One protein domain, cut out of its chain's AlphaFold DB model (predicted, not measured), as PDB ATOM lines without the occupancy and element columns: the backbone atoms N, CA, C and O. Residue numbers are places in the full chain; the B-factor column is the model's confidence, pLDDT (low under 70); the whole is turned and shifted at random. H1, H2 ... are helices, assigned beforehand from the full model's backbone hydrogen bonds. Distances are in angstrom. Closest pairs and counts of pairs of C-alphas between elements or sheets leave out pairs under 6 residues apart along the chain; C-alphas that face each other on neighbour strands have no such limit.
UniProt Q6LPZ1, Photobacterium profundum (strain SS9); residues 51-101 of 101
ATOM      1  N   LEU A  51     176.070 218.347 306.907       87.88
ATOM      2  CA  LEU A  51     175.876 219.000 308.207       87.88
ATOM      3  C   LEU A  51     176.857 218.497 309.276       87.88
ATOM      4  O   LEU A  51     177.394 219.304 310.039       87.88
ATOM      5  N   GLU A  52     177.125 217.194 309.323       87.00
ATOM      6  CA  GLU A  52     178.059 216.603 310.288       87.00
ATOM      7  C   GLU A  52     179.502 216.974 309.945       87.00
ATOM      8  O   GLU A  52     180.247 217.430 310.816       87.00
ATOM      9  N   VAL A  53     179.861 216.910 308.658       88.06
ATOM     10  CA  VAL A  53     181.162 217.385 308.160       88.06
ATOM     11  C   VAL A  53     181.362 218.866 308.496       88.06
ATOM     12  O   VAL A  53     182.423 219.259 308.990       88.06
ATOM     13  N   GLN A  54     180.337 219.700 308.291       90.25
ATOM     14  CA  GLN A  54     180.391 221.118 308.638       90.25
ATOM     15  C   GLN A  54     180.576 221.327 310.149       90.25
ATOM     16  O   GLN A  54     181.314 222.228 310.555       90.25
ATOM     17  N   SER A  55     179.928 220.515 310.984       91.44
ATOM     18  CA  SER A  55     180.074 220.572 312.441       91.44
ATOM     19  C   SER A  55     181.512 220.272 312.880       91.44
ATOM     20  O   SER A  55     182.116 221.079 313.591       91.44
ATOM     21  N   LEU A  56     182.110 219.186 312.372       89.50
ATOM     22  CA  LEU A  56     183.519 218.838 312.616       89.50
ATOM     23  C   LEU A  56     184.470 219.958 312.183       89.50
ATOM     24  O   LEU A  56     185.381 220.330 312.925       89.50
ATOM     25  N   ALA A  57     184.244 220.539 311.004       90.19
ATOM     26  CA  ALA A  57     185.054 221.648 310.511       90.19
ATOM     27  C   ALA A  57     184.942 222.897 311.402       90.19
ATOM     28  O   ALA A  57     185.956 223.521 311.716       90.19
ATOM     29  N   LYS A  58     183.734 223.243 311.869       94.00
ATOM     30  CA  LYS A  58     183.513 224.359 312.804       94.00
ATOM     31  C   LYS A  58     184.222 224.128 314.139       94.00
ATOM     32  O   LYS A  58     184.870 225.040 314.645       94.00
ATOM     33  N   GLN A  59     184.144 222.917 314.689       93.19
ATOM     34  CA  GLN A  59     184.858 222.561 315.919       93.19
ATOM     35  C   GLN A  59     186.373 222.682 315.738       93.19
ATOM     36  O   GLN A  59     187.047 223.293 316.570       93.19
ATOM     37  N   LYS A  60     186.910 222.174 314.621       92.88
ATOM     38  CA  LYS A  60     188.334 222.303 314.301       92.88
ATOM     39  C   LYS A  60     188.761 223.765 314.200       92.88
ATOM     40  O   LYS A  60     189.781 224.134 314.776       92.88
ATOM     41  N   LEU A  61     187.960 224.600 313.537       95.31
ATOM     42  CA  LEU A  61     188.226 226.029 313.411       95.31
ATOM     43  C   LEU A  61     188.323 226.710 314.781       95.31
ATOM     44  O   LEU A  61     189.275 227.445 315.020       95.31
ATOM     45  N   VAL A  62     187.402 226.418 315.704       96.56
ATOM     46  CA  VAL A  62     187.443 226.968 317.072       96.56
ATOM     47  C   VAL A  62     188.743 226.588 317.789       96.56
ATOM     48  O   VAL A  62     189.377 227.444 318.409       96.56
ATOM     49  N   LEU A  63     189.173 225.327 317.682       94.81
ATOM     50  CA  LEU A  63     190.428 224.862 318.283       94.81
ATOM     51  C   LEU A  63     191.652 225.563 317.680       94.81
ATOM     52  O   LEU A  63     192.544 225.982 318.420       94.81
ATOM     53  N   VAL A  64     191.679 225.728 316.355       94.81
ATOM     54  CA  VAL A  64     192.751 226.440 315.646       94.81
ATOM     55  C   VAL A  64     192.800 227.905 316.076       94.81
ATOM     56  O   VAL A  64     193.863 228.386 316.465       94.81
ATOM     57  N   SER A  65     191.662 228.603 316.091       96.38
ATOM     58  CA  SER A  65     191.585 230.000 316.529       96.38
ATOM     59  C   SER A  65     192.051 230.176 317.973       96.38
ATOM     60  O   SER A  65     192.802 231.105 318.263       96.38
ATOM     61  N   LYS A  66     191.673 229.259 318.874       97.19
ATOM     62  CA  LYS A  66     192.161 229.269 320.257       97.19
ATOM     63  C   LYS A  66     193.679 229.094 320.315       97.19
ATOM     64  O   LYS A  66     194.354 229.865 320.989       97.19
ATOM     65  N   LYS A  67     194.227 228.127 319.571       95.25
ATOM     66  CA  LYS A  67     195.673 227.879 319.551       95.25
ATOM     67  C   LYS A  67     196.455 229.077 319.012       95.25
ATOM     68  O   LYS A  67     197.517 229.375 319.548       95.25
ATOM     69  N   ILE A  68     195.933 229.767 317.998       97.19
ATOM     70  CA  ILE A  68     196.521 231.011 317.481       97.19
ATOM     71  C   ILE A  68     196.553 232.078 318.576       97.19
ATOM     72  O   ILE A  68     197.613 232.640 318.826       97.19
ATOM     73  N   ALA A  69     195.434 232.313 319.266       98.00
ATOM     74  CA  ALA A  69     195.377 233.304 320.340       98.00
ATOM     75  C   ALA A  69     196.358 232.984 321.484       98.00
ATOM     76  O   ALA A  69     197.022 233.880 322.009       98.00
ATOM     77  N   ASP A  70     196.489 231.707 321.849       97.31
ATOM     78  CA  ASP A  70     197.452 231.261 322.860       97.31
ATOM     79  C   ASP A  70     198.902 231.486 322.396       97.31
ATOM     80  O   ASP A  70     199.729 231.974 323.166       97.31
ATOM     81  N   LEU A  71     199.214 231.173 321.133       98.19
ATOM     82  CA  LEU A  71     200.546 231.386 320.557       98.19
ATOM     83  C   LEU A  71     200.903 232.873 320.457       98.19
ATOM     84  O   LEU A  71     202.019 233.234 320.809       98.19
ATOM     85  N   GLN A  72     199.962 233.735 320.068       98.19
ATOM     86  CA  GLN A  72     200.163 235.190 320.029       98.19
ATOM     87  C   GLN A  72     200.439 235.774 321.420       98.19
ATOM     88  O   GLN A  72     201.264 236.674 321.581       98.19
ATOM     89  N   ARG A  73     199.772 235.251 322.456       97.00
ATOM     90  CA  ARG A  73     200.040 235.642 323.846       97.00
ATOM     91  C   ARG A  73     201.445 235.229 324.280       97.00
ATOM     92  O   ARG A  73     202.149 236.025 324.893       97.00
ATOM     93  N   LEU A  74     201.849 233.999 323.960       95.19
ATOM     94  CA  LEU A  74     203.196 233.504 324.252       95.19
ATOM     95  C   LEU A  74     204.268 234.324 323.529       95.19
ATOM     96  O   LEU A  74     205.248 234.715 324.153       95.19
ATOM     97  N   GLU A  75     204.057 234.622 322.249       96.75
ATOM     98  CA  GLU A  75     204.927 235.486 321.447       96.75
ATOM     99  C   GLU A  75     205.076 236.871 322.086       96.75
ATOM    100  O   GLU A  75     206.197 237.323 322.309       96.75
ATOM    101  N   SER A  76     203.962 237.505 322.460       95.69
ATOM    102  CA  SER A  76     203.971 238.826 323.102       95.69
ATOM    103  C   SER A  76     204.757 238.818 324.416       95.69
ATOM    104  O   SER A  76     205.577 239.703 324.660       95.69
ATOM    105  N   ASN A  77     204.546 237.796 325.249       91.94
ATOM    106  CA  ASN A  77     205.252 237.652 326.519       91.94
ATOM    107  C   ASN A  77     206.760 237.463 326.311       91.94
ATOM    108  O   ASN A  77     207.559 238.106 326.986       91.94
ATOM    109  N   LEU A  78     207.152 236.600 325.368       91.94
ATOM    110  CA  LEU A  78     208.560 236.373 325.045       91.94
ATOM    111  C   LEU A  78     209.216 237.636 324.481       91.94
ATOM    112  O   LEU A  78     210.320 237.966 324.901       91.94
ATOM    113  N   SER A  79     208.531 238.364 323.594       92.56
ATOM    114  CA  SER A  79     209.024 239.639 323.059       92.56
ATOM    115  C   SER A  79     209.298 240.637 324.181       92.56
ATOM    116  O   SER A  79     210.384 241.200 324.249       92.56
ATOM    117  N   HIS A  80     208.358 240.794 325.117       89.94
ATOM    118  CA  HIS A  80     208.520 241.709 326.244       89.94
ATOM    119  C   HIS A  80     209.702 241.328 327.149       89.94
ATOM    120  O   HIS A  80     210.469 242.195 327.565       89.94
ATOM    121  N   LEU A  81     209.887 240.036 327.437       88.88
ATOM    122  CA  LEU A  81     211.033 239.571 328.224       88.88
ATOM    123  C   LEU A  81     212.370 239.807 327.499       88.88
ATOM    124  O   LEU A  81     213.360 240.150 328.146       88.88
ATOM    125  N   ILE A  82     212.406 239.655 326.170       88.81
ATOM    126  CA  ILE A  82     213.588 239.959 325.348       88.81
ATOM    127  C   ILE A  82     213.904 241.459 325.388       88.81
ATOM    128  O   ILE A  82     215.055 241.826 325.629       88.81
ATOM    129  N   ASP A  83     212.897 242.319 325.224       87.88
ATOM    130  CA  ASP A  83     213.060 243.778 325.259       87.88
ATOM    131  C   ASP A  83     213.603 244.241 326.619       87.88
ATOM    132  O   ASP A  83     214.572 245.005 326.696       87.88
ATOM    133  N   GLN A  84     213.044 243.710 327.710       84.44
ATOM    134  CA  GLN A  84     213.534 243.962 329.065       84.44
ATOM    135  C   GLN A  84     214.973 243.482 329.251       84.44
ATOM    136  O   GLN A  84     215.792 244.209 329.802       84.44
ATOM    137  N   CYS A  85     215.308 242.293 328.749       83.69
ATOM    138  CA  CYS A  85     216.661 241.760 328.855       83.69
ATOM    139  C   CYS A  85     217.686 242.600 328.086       83.69
ATOM    140  O   CYS A  85     218.799 242.788 328.570       83.69
ATOM    141  N   SER A  86     217.317 243.125 326.914       78.38
ATOM    142  CA  SER A  86     218.195 243.969 326.093       78.38
ATOM    143  C   SER A  86     218.484 245.347 326.707       78.38
ATOM    144  O   SER A  86     219.452 246.002 326.325       78.38
ATOM    145  N   SER A  87     217.654 245.784 327.660       75.62
ATOM    146  CA  SER A  87     217.742 247.090 328.322       75.62
ATOM    147  C   SER A  87     218.353 247.040 329.732       75.62
ATOM    148  O   SER A  87     218.624 248.089 330.319       75.62
ATOM    149  N   THR A  88     218.628 245.847 330.266       67.56
ATOM    150  CA  THR A  88     219.311 245.620 331.554       67.56
ATOM    151  C   THR A  88     220.808 245.350 331.384       67.56
ATOM    152  O   THR A  88     221.220 244.697 330.433       67.56
ATOM    153  N   SER A  89     221.634 245.833 332.322       65.19
ATOM    154  CA  SER A  89     223.071 245.522 332.366       65.19
ATOM    155  C   SER A  89     223.333 244.076 332.813       65.19
ATOM    156  O   SER A  89     222.492 243.472 333.478       65.19
ATOM    157  N   ASP A  90     224.520 243.549 332.484       65.25
ATOM    158  CA  ASP A  90     224.965 242.137 332.582       65.25
ATOM    159  C   ASP A  90     224.851 241.441 333.963       65.25
ATOM    160  O   ASP A  90     225.304 240.310 334.135       65.25
ATOM    161  N   LEU A  91     224.279 242.093 334.976       69.62
ATOM    162  CA  LEU A  91     224.211 241.603 336.354       69.62
ATOM    163  C   LEU A  91     222.928 240.818 336.676       69.62
ATOM    164  O   LEU A  91     222.939 240.044 337.631       69.62
ATOM    165  N   SER A  92     221.844 240.977 335.905       70.69
ATOM    166  CA  SER A  92     220.621 240.166 336.053       70.69
ATOM    167  C   SER A  92     219.925 239.986 334.711       70.69
ATOM    168  O   SER A  92     219.807 240.940 333.949       70.69
ATOM    169  N   CYS A  93     219.444 238.772 334.426       80.12
ATOM    170  CA  CYS A  93     218.704 238.465 333.203       80.12
ATOM    171  C   CYS A  93     217.199 238.374 333.520       80.12
ATOM    172  O   CYS A  93     216.773 237.364 334.088       80.12
ATOM    173  N   PRO A  94     216.380 239.358 333.099       77.81
ATOM    174  CA  PRO A  94     214.935 239.379 333.348       77.81
ATOM    175  C   PRO A  94     214.196 238.125 332.866       77.81
ATOM    176  O   PRO A  94     213.229 237.698 333.490       77.81
ATOM    177  N   ILE A  95     214.672 237.491 331.785       81.25
ATOM    178  CA  ILE A  95     214.119 236.225 331.284       81.25
ATOM    179  C   ILE A  95     214.270 235.128 332.341       81.25
ATOM    180  O   ILE A  95     213.297 234.468 332.686       81.25
ATOM    181  N   VAL A  96     215.477 234.936 332.877       81.31
ATOM    182  CA  VAL A  96     215.752 233.905 333.887       81.31
ATOM    183  C   VAL A  96     215.010 234.207 335.188       81.31
ATOM    184  O   VAL A  96     214.507 233.287 335.828       81.31
ATOM    185  N   ASP A  97     214.907 235.480 335.560       79.88
ATOM    186  CA  ASP A  97     214.207 235.891 336.776       79.88
ATOM    187  C   ASP A  97     212.689 235.690 336.664       79.88
ATOM    188  O   ASP A  97     212.062 235.328 337.649       79.88
ATOM    189  N   SER A  98     212.100 235.777 335.463       78.06
ATOM    190  CA  SER A  98     210.677 235.457 335.246       78.06
ATOM    191  C   SER A  98     210.308 233.980 335.481       78.06
ATOM    192  O   SER A  98     209.126 233.655 335.582       78.06
ATOM    193  N   PHE A  99     211.307 233.093 335.577       79.56
ATOM    194  CA  PHE A  99     211.139 231.665 335.874       79.56
ATOM    195  C   PHE A  99     211.525 231.280 337.308       79.56
ATOM    196  O   PHE A  99     211.307 230.134 337.704       79.56
ATOM    197  N   LYS A 100     212.133 232.195 338.070       72.75
ATOM    198  CA  LYS A 100     212.403 232.006 339.496       72.75
ATOM    199  C   LYS A 100     211.192 232.556 340.244       72.75
ATOM    200  O   LYS A 100     210.956 233.756 340.205       72.75
ATOM    201  N   GLU A 101     210.401 231.671 340.838       52.44
ATOM    202  CA  GLU A 101     209.291 232.054 341.726       52.44
ATOM    203  C   GLU A 101     209.754 232.934 342.897       52.44
ATOM    204  O   GLU A 101     210.838 232.650 343.467       52.44
TER     205      GLU A 101
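Overview. This is residues 51 to 101 of the 101 residues of a protein of Photobacterium profundum (strain SS9) (UniProt Q6LPZ1). One long helix, H1, makes nearly the whole length of this rod, and at its far end the printed part folds back through a loop into a tiny helix, H2, beside the last turns of H1. Residues 51 to 77 of H1 stand free, as do residues 87 to 92 at the turn. The printed part has 51 residues with two named helices, H1 then H2, and no named strand; the class is all helix. It is extended, with a radius of gyration of the C-alphas of 18.4 A and spans of 60 by 21 by 8 A.

Arrangement. H1, residues 51 to 87, touches H2, residues 94 to 97, with its residues 81 to 85 alone. Their closest C-alphas, those of Cys 85 and Pro 94, are 5.4 A apart. The link between them, 6 residues, is short. In H1 every O i to N i+4 pair is within hydrogen-bond range; H2 is too short for such a pair, and its one O i to N i+3 pair is within range.

Along the chain. H1 begins at C-alpha 51, (175.876, 219.000, 308.207), and ends at C-alpha 87, (217.742, 247.090, 328.322), 54.3 A away. H2 measures 4.9 A and ends at C-alpha 97, (214.207, 235.891, 336.776).

Size, cuts and confidence. The two C-alphas farthest apart, those of Leu 51 and Leu 91, are 60.3 A apart. The printed part has no cut and ends at the chain's last residue, 101. The mean pLDDT of the printed part is 86.7; residues 88 to 91 and residue 101 are under 70.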